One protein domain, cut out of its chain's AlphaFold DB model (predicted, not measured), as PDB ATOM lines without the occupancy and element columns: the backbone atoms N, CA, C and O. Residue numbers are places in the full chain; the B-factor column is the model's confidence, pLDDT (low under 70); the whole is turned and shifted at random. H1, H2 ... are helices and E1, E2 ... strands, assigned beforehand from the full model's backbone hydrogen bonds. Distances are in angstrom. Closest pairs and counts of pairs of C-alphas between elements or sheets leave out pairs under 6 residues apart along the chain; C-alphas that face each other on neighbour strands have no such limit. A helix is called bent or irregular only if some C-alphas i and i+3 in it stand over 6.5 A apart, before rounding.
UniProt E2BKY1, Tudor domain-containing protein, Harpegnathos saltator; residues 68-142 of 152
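AT A GLANCE: This is residues 68 to 142 of the 152 residues of the protein "Tudor domain-containing protein" of Harpegnathos saltator (UniProt E2BKY1). A long, bent hairpin of E2 and E3 makes most of a strongly twisted sheet, with short strands E1 and E4 beside different parts of E3, while H1 and H2 graze the sheet by one end each. The printed part has 75 residues, mixed in class, in the order E1 H1 E2 E3 E4 H2. E2 E3 E4 form an antiparallel meander, neighbour after neighbour; E1 is parallel to E3. It is compact: radius of gyration of the C-alphas 12.6 A, spans 36 by 31 by 20 A.

IN THESE COORDINATES: E1, residues 68 to 70, begins at C-alpha 68 (123.257, 152.834, 195.189). H1 is residues 84 to 94, 15.5 A; E2 99 to 107, 21.2 A; E3 111 to 120, 25.8 A; E4 123 to 128. H2, 129 to 135, ends at C-alpha 135 (111.049, 145.293, 179.378).

HOW THE PARTS SIT: E1 and E4 lie on one side of E3, E2 on the other side. Within hydrogen-bond range are N 69 and O 112, 2.9 A; N 102 and O 115, 2.9 A; N 118 and O 127, 2.8 A. H1 and H2 have every O i to N i+4 pair within range; they are close but not clearly touching, closest C-alphas Thr 90 and Leu 133, 7.3 A.

THE WHOLE: The farthest C-alphas, Gly 108 and Ser 122, are 36.7 A apart. The printed part has no cut; the E1 to H1 link is long. Residues 78 to 79 have pLDDT under 70.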
ATOM      1  N   VAL A  68     124.593 152.393 195.606       92.44
ATOM      2  CA  VAL A  68     123.257 152.834 195.189       92.44
ATOM      3  C   VAL A  68     122.260 151.697 195.039       92.44
ATOM      4  O   VAL A  68     122.599 150.580 194.644       92.44
ATOM      5  N   GLY A  69     121.002 152.001 195.344       91.31
ATOM      6  CA  GLY A  69     119.847 151.167 195.055       91.31
ATOM      7  C   GLY A  69     119.006 151.792 193.949       91.31
ATOM      8  O   GLY A  69     118.572 152.934 194.071       91.31
ATOM      9  N   LEU A  70     118.735 151.036 192.882       92.44
ATOM     10  CA  LEU A  70     117.731 151.442 191.896       92.44
ATOM     11  C   LEU A  70     116.346 151.428 192.543       92.44
ATOM     12  O   LEU A  70     115.937 150.412 193.122       92.44
ATOM     13  N   ARG A  71     115.654 152.564 192.464       89.81
ATOM     14  CA  ARG A  71     114.298 152.728 192.982       89.81
ATOM     15  C   ARG A  71     113.273 152.077 192.052       89.81
ATOM     16  O   ARG A  71     113.470 151.973 190.845       89.81
ATOM     17  N   GLY A  72     112.148 151.682 192.642       89.56
ATOM     18  CA  GLY A  72     110.937 151.335 191.906       89.56
ATOM     19  C   GLY A  72     110.982 149.958 191.260       89.56
ATOM     20  O   GLY A  72     110.190 149.672 190.372       89.56
ATOM     21  N   LEU A  73     111.921 149.112 191.685       91.75
ATOM     22  CA  LEU A  73     112.105 147.765 191.171       91.75
ATOM     23  C   LEU A  73     112.108 146.751 192.309       91.75
ATOM     24  O   LEU A  73     112.743 146.957 193.347       91.75
ATOM     25  N   ARG A  74     111.475 145.608 192.061       90.81
ATOM     26  CA  ARG A  74     111.573 144.412 192.901       90.81
ATOM     27  C   ARG A  74     111.911 143.170 192.067       90.81
ATOM     28  O   ARG A  74     111.630 143.162 190.862       90.81
ATOM     29  N   PRO A  75     112.493 142.127 192.688       91.81
ATOM     30  CA  PRO A  75     112.699 140.844 192.033       91.81
ATOM     31  C   PRO A  75     111.399 140.255 191.472       91.81
ATOM     32  O   PRO A  75     110.296 140.528 191.966       91.81
ATOM     33  N   ILE A  76     111.553 139.428 190.439       88.75
ATOM     34  CA  ILE A  76     110.469 138.628 189.860       88.75
ATOM     35  C   ILE A  76     109.956 137.643 190.920       88.75
ATOM     36  O   ILE A  76     110.757 137.131 191.695       88.75
ATOM     37  N   GLU A  77     108.636 137.420 190.943       71.56
ATOM     38  CA  GLU A  77     107.933 136.358 191.694       71.56
ATOM     39  C   GLU A  77     108.423 136.077 193.121       71.56
ATOM     40  O   GLU A  77     109.330 135.275 193.297       71.56
ATOM     41  N   SER A  78     107.788 136.697 194.132       63.16
ATOM     42  CA  SER A  78     107.944 136.446 195.591       63.16
ATOM     43  C   SER A  78     109.378 136.303 196.140       63.16
ATOM     44  O   SER A  78     109.570 136.053 197.332       63.16
ATOM     45  N   ALA A  79     110.391 136.526 195.307       68.12
ATOM     46  CA  ALA A  79     111.773 136.317 195.629       68.12
ATOM     47  C   ALA A  79     112.232 137.458 196.523       68.12
ATOM     48  O   ALA A  79     112.111 138.641 196.206       68.12
ATOM     49  N   VAL A  80     112.803 137.076 197.660       75.69
ATOM     50  CA  VAL A  80     113.404 138.016 198.609       75.69
ATOM     51  C   VAL A  80     114.688 138.633 198.029       75.69
ATOM     52  O   VAL A  80     115.092 139.721 198.434       75.69
ATOM     53  N   TYR A  81     115.313 137.972 197.046       85.25
ATOM     54  CA  TYR A  81     116.626 138.328 196.505       85.25
ATOM     55  C   TYR A  81     116.637 138.389 194.974       85.25
ATOM     56  O   TYR A  81     115.925 137.651 194.298       85.25
ATOM     57  N   TRP A  82     117.505 139.245 194.424       90.56
ATOM     58  CA  TRP A  82     117.770 139.316 192.987       90.56
ATOM     59  C   TRP A  82     118.476 138.050 192.489       90.56
ATOM     60  O   TRP A  82     119.488 137.637 193.063       90.56
ATOM     61  N   SER A  83     117.974 137.470 191.395       91.06
ATOM     62  CA  SER A  83     118.593 136.300 190.768       91.06
ATOM     63  C   SER A  83     120.011 136.611 190.269       91.06
ATOM     64  O   SER A  83     120.356 137.763 189.985       91.06
ATOM     65  N   LYS A  84     120.845 135.574 190.124       91.69
ATOM     66  CA  LYS A  84     122.181 135.708 189.521       91.69
ATOM     67  C   LYS A  84     122.092 136.307 188.112       91.69
ATOM     68  O   LYS A  84     122.784 137.282 187.833       91.69
ATOM     69  N   THR A  85     121.182 135.792 187.289       93.25
ATOM     70  CA  THR A  85     120.927 136.267 185.923       93.25
ATOM     71  C   THR A  85     120.594 137.756 185.890       93.25
ATOM     72  O   THR A  85     121.192 138.508 185.127       93.25
ATOM     73  N   THR A  86     119.709 138.222 186.775       94.12
ATOM     74  CA  THR A  86     119.334 139.641 186.846       94.12
ATOM     75  C   THR A  86     120.526 140.521 187.208       94.12
ATOM     76  O   THR A  86     120.703 141.592 186.629       94.12
ATOM     77  N   ARG A  87     121.377 140.072 188.138       93.06
ATOM     78  CA  ARG A  87     122.598 140.796 188.521       93.06
ATOM     79  C   ARG A  87     123.591 140.887 187.360       93.06
ATOM     80  O   ARG A  87     124.172 141.947 187.153       93.06
ATOM     81  N   GLU A  88     123.770 139.801 186.611       95.00
ATOM     82  CA  GLU A  88     124.674 139.745 185.455       95.00
ATOM     83  C   GLU A  88     124.176 140.607 184.291       95.00
ATOM     84  O   GLU A  88     124.956 141.365 183.723       95.00
ATOM     85  N   ILE A  89     122.875 140.583 183.992       95.38
ATOM     86  CA  ILE A  89     122.286 141.449 182.963       95.38
ATOM     87  C   ILE A  89     122.352 142.923 183.374       95.38
ATOM     88  O   ILE A  89     122.716 143.773 182.563       95.38
ATOM     89  N   THR A  90     122.049 143.236 184.638       95.12
ATOM     90  CA  THR A  90     122.158 144.609 185.155       95.12
ATOM     91  C   THR A  90     123.583 145.127 184.978       95.12
ATOM     92  O   THR A  90     123.776 146.240 184.496       95.12
ATOM     93  N   ARG A  91     124.577 144.300 185.320       94.19
ATOM     94  CA  ARG A  91     125.991 144.603 185.110       94.19
ATOM     95  C   ARG A  91     126.289 144.860 183.630       94.19
ATOM     96  O   ARG A  91     126.792 145.929 183.310       94.19
ATOM     97  N   LEU A  92     125.903 143.943 182.743       94.69
ATOM     98  CA  LEU A  92     126.134 144.057 181.298       94.69
ATOM     99  C   LEU A  92     125.560 145.352 180.702       94.69
ATOM    100  O   LEU A  92     126.173 145.950 179.827       94.69
ATOM    101  N   PHE A  93     124.386 145.791 181.158       94.50
ATOM    102  CA  PHE A  93     123.723 146.983 180.616       94.50
ATOM    103  C   PHE A  93     124.218 148.302 181.226       94.50
ATOM    104  O   PHE A  93     123.942 149.370 180.670       94.50
ATOM    105  N   ALA A  94     124.870 148.251 182.388       93.94
ATOM    106  CA  ALA A  94     125.320 149.432 183.119       93.94
ATOM    107  C   ALA A  94     126.830 149.676 182.999       93.94
ATOM    108  O   ALA A  94     127.257 150.827 183.069       93.94
ATOM    109  N   GLU A  95     127.638 148.628 182.820       92.69
ATOM    110  CA  GLU A  95     129.088 148.767 182.685       92.69
ATOM    111  C   GLU A  95     129.468 149.593 181.451       92.69
ATOM    112  O   GLU A  95     128.856 149.499 180.386       92.69
ATOM    113  N   GLU A  96     130.479 150.447 181.633       90.94
ATOM    114  CA  GLU A  96     131.020 151.351 180.607       90.94
ATOM    115  C   GLU A  96     130.000 152.353 180.030       90.94
ATOM    116  O   GLU A  96     130.283 153.055 179.060       90.94
ATOM    117  N   GLN A  97     128.822 152.478 180.651       93.62
ATOM    118  CA  GLN A  97     127.807 153.440 180.244       93.62
ATOM    119  C   GLN A  97     127.946 154.743 181.027       93.62
ATOM    120  O   GLN A  97     128.035 154.757 182.255       93.62
ATOM    121  N   SER A  98     127.899 155.863 180.308       94.56
ATOM    122  CA  SER A  98     127.718 157.176 180.928       94.56
ATOM    123  C   SER A  98     126.235 157.442 181.191       94.56
ATOM    124  O   SER A  98     125.354 156.888 180.525       94.56
ATOM    125  N   GLY A  99     125.938 158.292 182.171       94.88
ATOM    126  CA  GLY A  99     124.564 158.493 182.602       94.88
ATOM    127  C   GLY A  99     124.350 159.677 183.530       94.88
ATOM    128  O   GLY A  99     125.292 160.324 183.982       94.88
ATOM    129  N   ILE A 100     123.079 159.920 183.836       96.25
ATOM    130  CA  ILE A 100     122.632 160.835 184.881       96.25
ATOM    131  C   ILE A 100     122.100 159.995 186.035       96.25
ATOM    132  O   ILE A 100     121.203 159.173 185.861       96.25
ATOM    133  N   MET A 101     122.610 160.249 187.234       95.75
ATOM    134  CA  MET A 101     122.099 159.661 188.465       95.75
ATOM    135  C   MET A 101     121.378 160.736 189.275       95.75
ATOM    136  O   MET A 101     121.980 161.732 189.672       95.75
ATOM    137  N   LYS A 102     120.082 160.543 189.528       95.56
ATOM    138  CA  LYS A 102     119.289 161.430 190.386       95.56
ATOM    139  C   LYS A 102     119.156 160.809 191.767       95.56
ATOM    140  O   LYS A 102     118.468 159.804 191.935       95.56
ATOM    141  N   ILE A 103     119.791 161.429 192.758       93.81
ATOM    142  CA  ILE A 103     119.684 161.013 194.160       93.81
ATOM    143  C   ILE A 103     118.290 161.368 194.674       93.81
ATOM    144  O   ILE A 103     117.870 162.522 194.607       93.81
ATOM    145  N   ARG A 104     117.564 160.372 195.190       92.75
ATOM    146  CA  ARG A 104     116.223 160.563 195.763       92.75
ATOM    147  C   ARG A 104     116.240 160.551 197.276       92.75
ATOM    148  O   ARG A 104     115.546 161.349 197.900       92.75
ATOM    149  N   LYS A 105     117.017 159.646 197.868       90.69
ATOM    150  CA  LYS A 105     117.107 159.497 199.319       90.69
ATOM    151  C   LYS A 105     118.481 158.971 199.710       90.69
ATOM    152  O   LYS A 105     118.943 157.996 199.133       90.69
ATOM    153  N   SER A 106     119.106 159.591 200.709       90.94
ATOM    154  CA  SER A 106     120.295 159.029 201.363       90.94
ATOM    155  C   SER A 106     119.888 157.915 202.328       90.94
ATOM    156  O   SER A 106     118.876 158.019 203.027       90.94
ATOM    157  N   VAL A 107     120.675 156.843 202.367       85.75
ATOM    158  CA  VAL A 107     120.428 155.659 203.185       85.75
ATOM    159  C   VAL A 107     121.673 155.338 204.003       85.75
ATOM    160  O   VAL A 107     122.737 155.037 203.466       85.75
ATOM    161  N   GLY A 108     121.549 155.446 205.329       81.25
ATOM    162  CA  GLY A 108     122.624 155.118 206.271       81.25
ATOM    163  C   GLY A 108     123.911 155.938 206.098       81.25
ATOM    164  O   GLY A 108     124.963 155.499 206.545       81.25
ATOM    165  N   GLY A 109     123.865 157.081 205.403       79.94
ATOM    166  CA  GLY A 109     125.021 157.958 205.166       79.94
ATOM    167  C   GLY A 109     126.081 157.425 204.190       79.94
ATOM    168  O   GLY A 109     126.952 158.190 203.794       79.94
ATOM    169  N   LYS A 110     126.003 156.153 203.778       79.81
ATOM    170  CA  LYS A 110     126.952 155.505 202.850       79.81
ATOM    171  C   LYS A 110     126.320 155.053 201.528       79.81
ATOM    172  O   LYS A 110     127.046 154.694 200.604       79.81
ATOM    173  N   ALA A 111     124.991 155.060 201.428       89.12
ATOM    174  CA  ALA A 111     124.273 154.636 200.231       89.12
ATOM    175  C   ALA A 111     123.173 155.627 199.831       89.12
ATOM    176  O   ALA A 111     122.797 156.509 200.605       89.12
ATOM    177  N   ALA A 112     122.637 155.473 198.623       91.94
ATOM    178  CA  ALA A 112     121.504 156.260 198.152       91.94
ATOM    179  C   ALA A 112     120.522 155.441 197.309       91.94
ATOM    180  O   ALA A 112     120.923 154.615 196.493       91.94
ATOM    181  N   ASP A 113     119.231 155.732 197.452       92.12
ATOM    182  CA  ASP A 113     118.229 155.333 196.470       92.12
ATOM    183  C   ASP A 113     118.230 156.346 195.324       92.12
ATOM    184  O   ASP A 113     118.159 157.564 195.552       92.12
ATOM    185  N   VAL A 114     118.309 155.843 194.093       94.69
ATOM    186  CA  VAL A 114     118.513 156.665 192.899       94.69
ATOM    187  C   VAL A 114     117.588 156.263 191.757       94.69
ATOM    188  O   VAL A 114     117.225 155.092 191.611       94.69
ATOM    189  N   ASP A 115     117.296 157.241 190.903       95.44
ATOM    190  CA  ASP A 115     116.889 156.975 189.527       95.44
ATOM    191  C   ASP A 115     118.133 157.089 188.645       95.44
ATOM    192  O   ASP A 115     118.855 158.093 188.696       95.44
ATOM    193  N   LEU A 116     118.395 156.056 187.850       96.56
ATOM    194  CA  LEU A 116     119.558 155.988 186.974       96.56
ATOM    195  C   LEU A 116     119.110 156.098 185.521       96.56
ATOM    196  O   LEU A 116     118.261 155.333 185.073       96.56
ATOM    197  N   TYR A 117     119.711 157.028 184.789       96.69
ATOM    198  CA  TYR A 117     119.481 157.232 183.368       96.69
ATOM    199  C   TYR A 117     120.781 156.977 182.621       96.69
ATOM    200  O   TYR A 117     121.785 157.610 182.931       96.69
ATOM    201  N   LEU A 118     120.781 156.079 181.642       96.69
ATOM    202  CA  LEU A 118     121.986 155.675 180.923       96.69
ATOM    203  C   LEU A 118     121.917 156.082 179.452       96.69
ATOM    204  O   LEU A 118     120.843 156.126 178.843       96.69
ATOM    205  N   ALA A 119     123.079 156.407 178.890       95.38
ATOM    206  CA  ALA A 119     123.229 156.692 177.474       95.38
ATOM    207  C   ALA A 119     123.071 155.396 176.674       95.38
ATOM    208  O   ALA A 119     123.434 154.309 177.131       95.38
ATOM    209  N   ARG A 120     122.520 155.504 175.466       92.88
ATOM    210  CA  ARG A 120     122.378 154.381 174.535       92.88
ATOM    211  C   ARG A 120     122.739 154.851 173.141       92.88
ATOM    212  O   ARG A 120     122.256 155.889 172.709       92.88
ATOM    213  N   ALA A 121     123.507 154.053 172.405       90.44
ATOM    214  CA  ALA A 121     123.879 154.381 171.027       90.44
ATOM    215  C   ALA A 121     122.657 154.608 170.112       90.44
ATOM    216  O   ALA A 121     122.718 155.383 169.166       90.44
ATOM    217  N   SER A 122     121.529 153.959 170.415       88.12
ATOM    218  CA  SER A 122     120.275 154.055 169.661       88.12
ATOM    219  C   SER A 122     119.353 155.205 170.088       88.12
ATOM    220  O   SER A 122     118.218 155.274 169.619       88.12
ATOM    221  N   PHE A 123     119.774 156.081 171.006       86.75
ATOM    222  CA  PHE A 123     118.916 157.136 171.544       86.75
ATOM    223  C   PHE A 123     119.694 158.411 171.862       86.75
ATOM    224  O   PHE A 123     120.702 158.384 172.559       86.75
ATOM    225  N   ILE A 124     119.177 159.549 171.399       88.00
ATOM    226  CA  ILE A 124     119.726 160.857 171.759       88.00
ATOM    227  C   ILE A 124     119.237 161.211 173.166       88.00
ATOM    228  O   ILE A 124     118.042 161.389 173.387       88.00
ATOM    229  N   GLY A 125     120.172 161.325 174.111       90.88
ATOM    230  CA  GLY A 125     119.898 161.605 175.521       90.88
ATOM    231  C   GLY A 125     120.085 160.374 176.407       90.88
ATOM    232  O   GLY A 125     120.856 159.471 176.087       90.88
ATOM    233  N   TYR A 126     119.377 160.342 177.536       93.75
ATOM    234  CA  TYR A 126     119.480 159.260 178.515       93.75
ATOM    235  C   TYR A 126     118.128 158.574 178.712       93.75
ATOM    236  O   TYR A 126     117.101 159.245 178.833       93.75
ATOM    237  N   LYS A 127     118.130 157.240 178.773       93.56
ATOM    238  CA  LYS A 127     116.945 156.430 179.085       93.56
ATOM    239  C   LYS A 127     116.988 155.987 180.533       93.56
ATOM    240  O   LYS A 127     118.047 155.614 181.028       93.56
ATOM    241  N   GLU A 128     115.846 156.017 181.210       94.81
ATOM    242  CA  GLU A 128     115.765 155.513 182.579       94.81
ATOM    243  C   GLU A 128     115.985 153.999 182.583       94.81
ATOM    244  O   GLU A 128     115.231 153.238 181.974       94.81
ATOM    245  N   PHE A 129     117.034 153.574 183.276       95.88
ATOM    246  CA  PHE A 129     117.563 152.219 183.211       95.88
ATOM    247  C   PHE A 129     116.568 151.169 183.713       95.88
ATOM    248  O   PHE A 129     116.530 150.043 183.219       95.88
ATOM    249  N   LYS A 130     115.709 151.540 184.670       94.50
ATOM    250  CA  LYS A 130     114.742 150.611 185.263       94.50
ATOM    251  C   LYS A 130     113.804 149.998 184.216       94.50
ATOM    252  O   LYS A 130     113.491 148.814 184.304       94.50
ATOM    253  N   TYR A 131     113.404 150.776 183.207       94.38
ATOM    254  CA  TYR A 131     112.471 150.315 182.180       94.38
ATOM    255  C   TYR A 131     113.094 149.273 181.263       94.38
ATOM    256  O   TYR A 131     112.384 148.411 180.757       94.38
ATOM    257  N   GLU A 132     114.416 149.294 181.090       94.56
ATOM    258  CA  GLU A 132     115.109 148.267 180.320       94.56
ATOM    259  C   GLU A 132     115.049 146.924 181.041       94.56
ATOM    260  O   GLU A 132     114.721 145.928 180.406       94.56
ATOM    261  N   LEU A 133     115.268 146.901 182.362       95.38
ATOM    262  CA  LEU A 133     115.166 145.683 183.174       95.38
ATOM    263  C   LEU A 133     113.739 145.120 183.208       95.38
ATOM    264  O   LEU A 133     113.561 143.903 183.160       95.38
ATOM    265  N   VAL A 134     112.725 145.986 183.266       95.69
ATOM    266  CA  VAL A 134     111.314 145.570 183.211       95.69
ATOM    267  C   VAL A 134     110.957 145.019 181.828       95.69
ATOM    268  O   VAL A 134     110.348 143.957 181.738       95.69
ATOM    269  N   ALA A 135     111.382 145.685 180.750       95.25
ATOM    270  CA  ALA A 135     111.049 145.293 179.378       95.25
ATOM    271  C   ALA A 135     111.561 143.894 179.002       95.25
ATOM    272  O   ALA A 135     110.906 143.183 178.244       95.25
ATOM    273  N   ILE A 136     112.705 143.479 179.548       95.06
ATOM    274  CA  ILE A 136     113.273 142.138 179.328       95.06
ATOM    275  C   ILE A 136     112.832 141.112 180.384       95.06
ATOM    276  O   ILE A 136     113.407 140.025 180.471       95.06
ATOM    277  N   GLY A 137     111.866 141.468 181.234       94.19
ATOM    278  CA  GLY A 137     111.347 140.591 182.277       94.19
ATOM    279  C   GLY A 137     112.393 140.211 183.321       94.19
ATOM    280  O   GLY A 137     112.395 139.075 183.771       94.19
ATOM    281  N   GLN A 138     113.308 141.120 183.679       94.56
ATOM    282  CA  GLN A 138     114.307 140.916 184.739       94.56
ATOM    283  C   GLN A 138     113.937 141.598 186.064       94.56
ATOM    284  O   GLN A 138     114.540 141.308 187.097       94.56
ATOM    285  N   ALA A 139     112.943 142.482 186.064       93.56
ATOM    286  CA  ALA A 139     112.438 143.139 187.260       93.56
ATOM    287  C   ALA A 139     110.951 143.473 187.109       93.56
ATOM    288  O   ALA A 139     110.438 143.568 185.996       93.56
ATOM    289  N   ILE A 140     110.270 143.677 188.236       92.12
ATOM    290  CA  ILE A 140     108.892 144.171 188.266       92.12
ATOM    291  C   ILE A 140     108.903 145.588 188.841       92.12
ATOM    292  O   ILE A 140     109.545 145.831 189.867       92.12
ATOM    293  N   GLU A 141     108.200 146.508 188.182       92.44
ATOM    294  CA  GLU A 141     108.008 147.866 188.689       92.44
ATOM    295  C   GLU A 141     107.158 147.846 189.970       92.44
ATOM    296  O   GLU A 141     106.223 147.056 190.112       92.44
ATOM    297  N   THR A 142     107.516 148.678 190.942       86.94
ATOM    298  CA  THR A 142     106.794 148.791 192.210       86.94
ATOM    299  C   THR A 142     106.871 150.208 192.760       86.94
ATOM    300  O   THR A 142     107.890 150.878 192.626       86.94
TER     301      THR A 142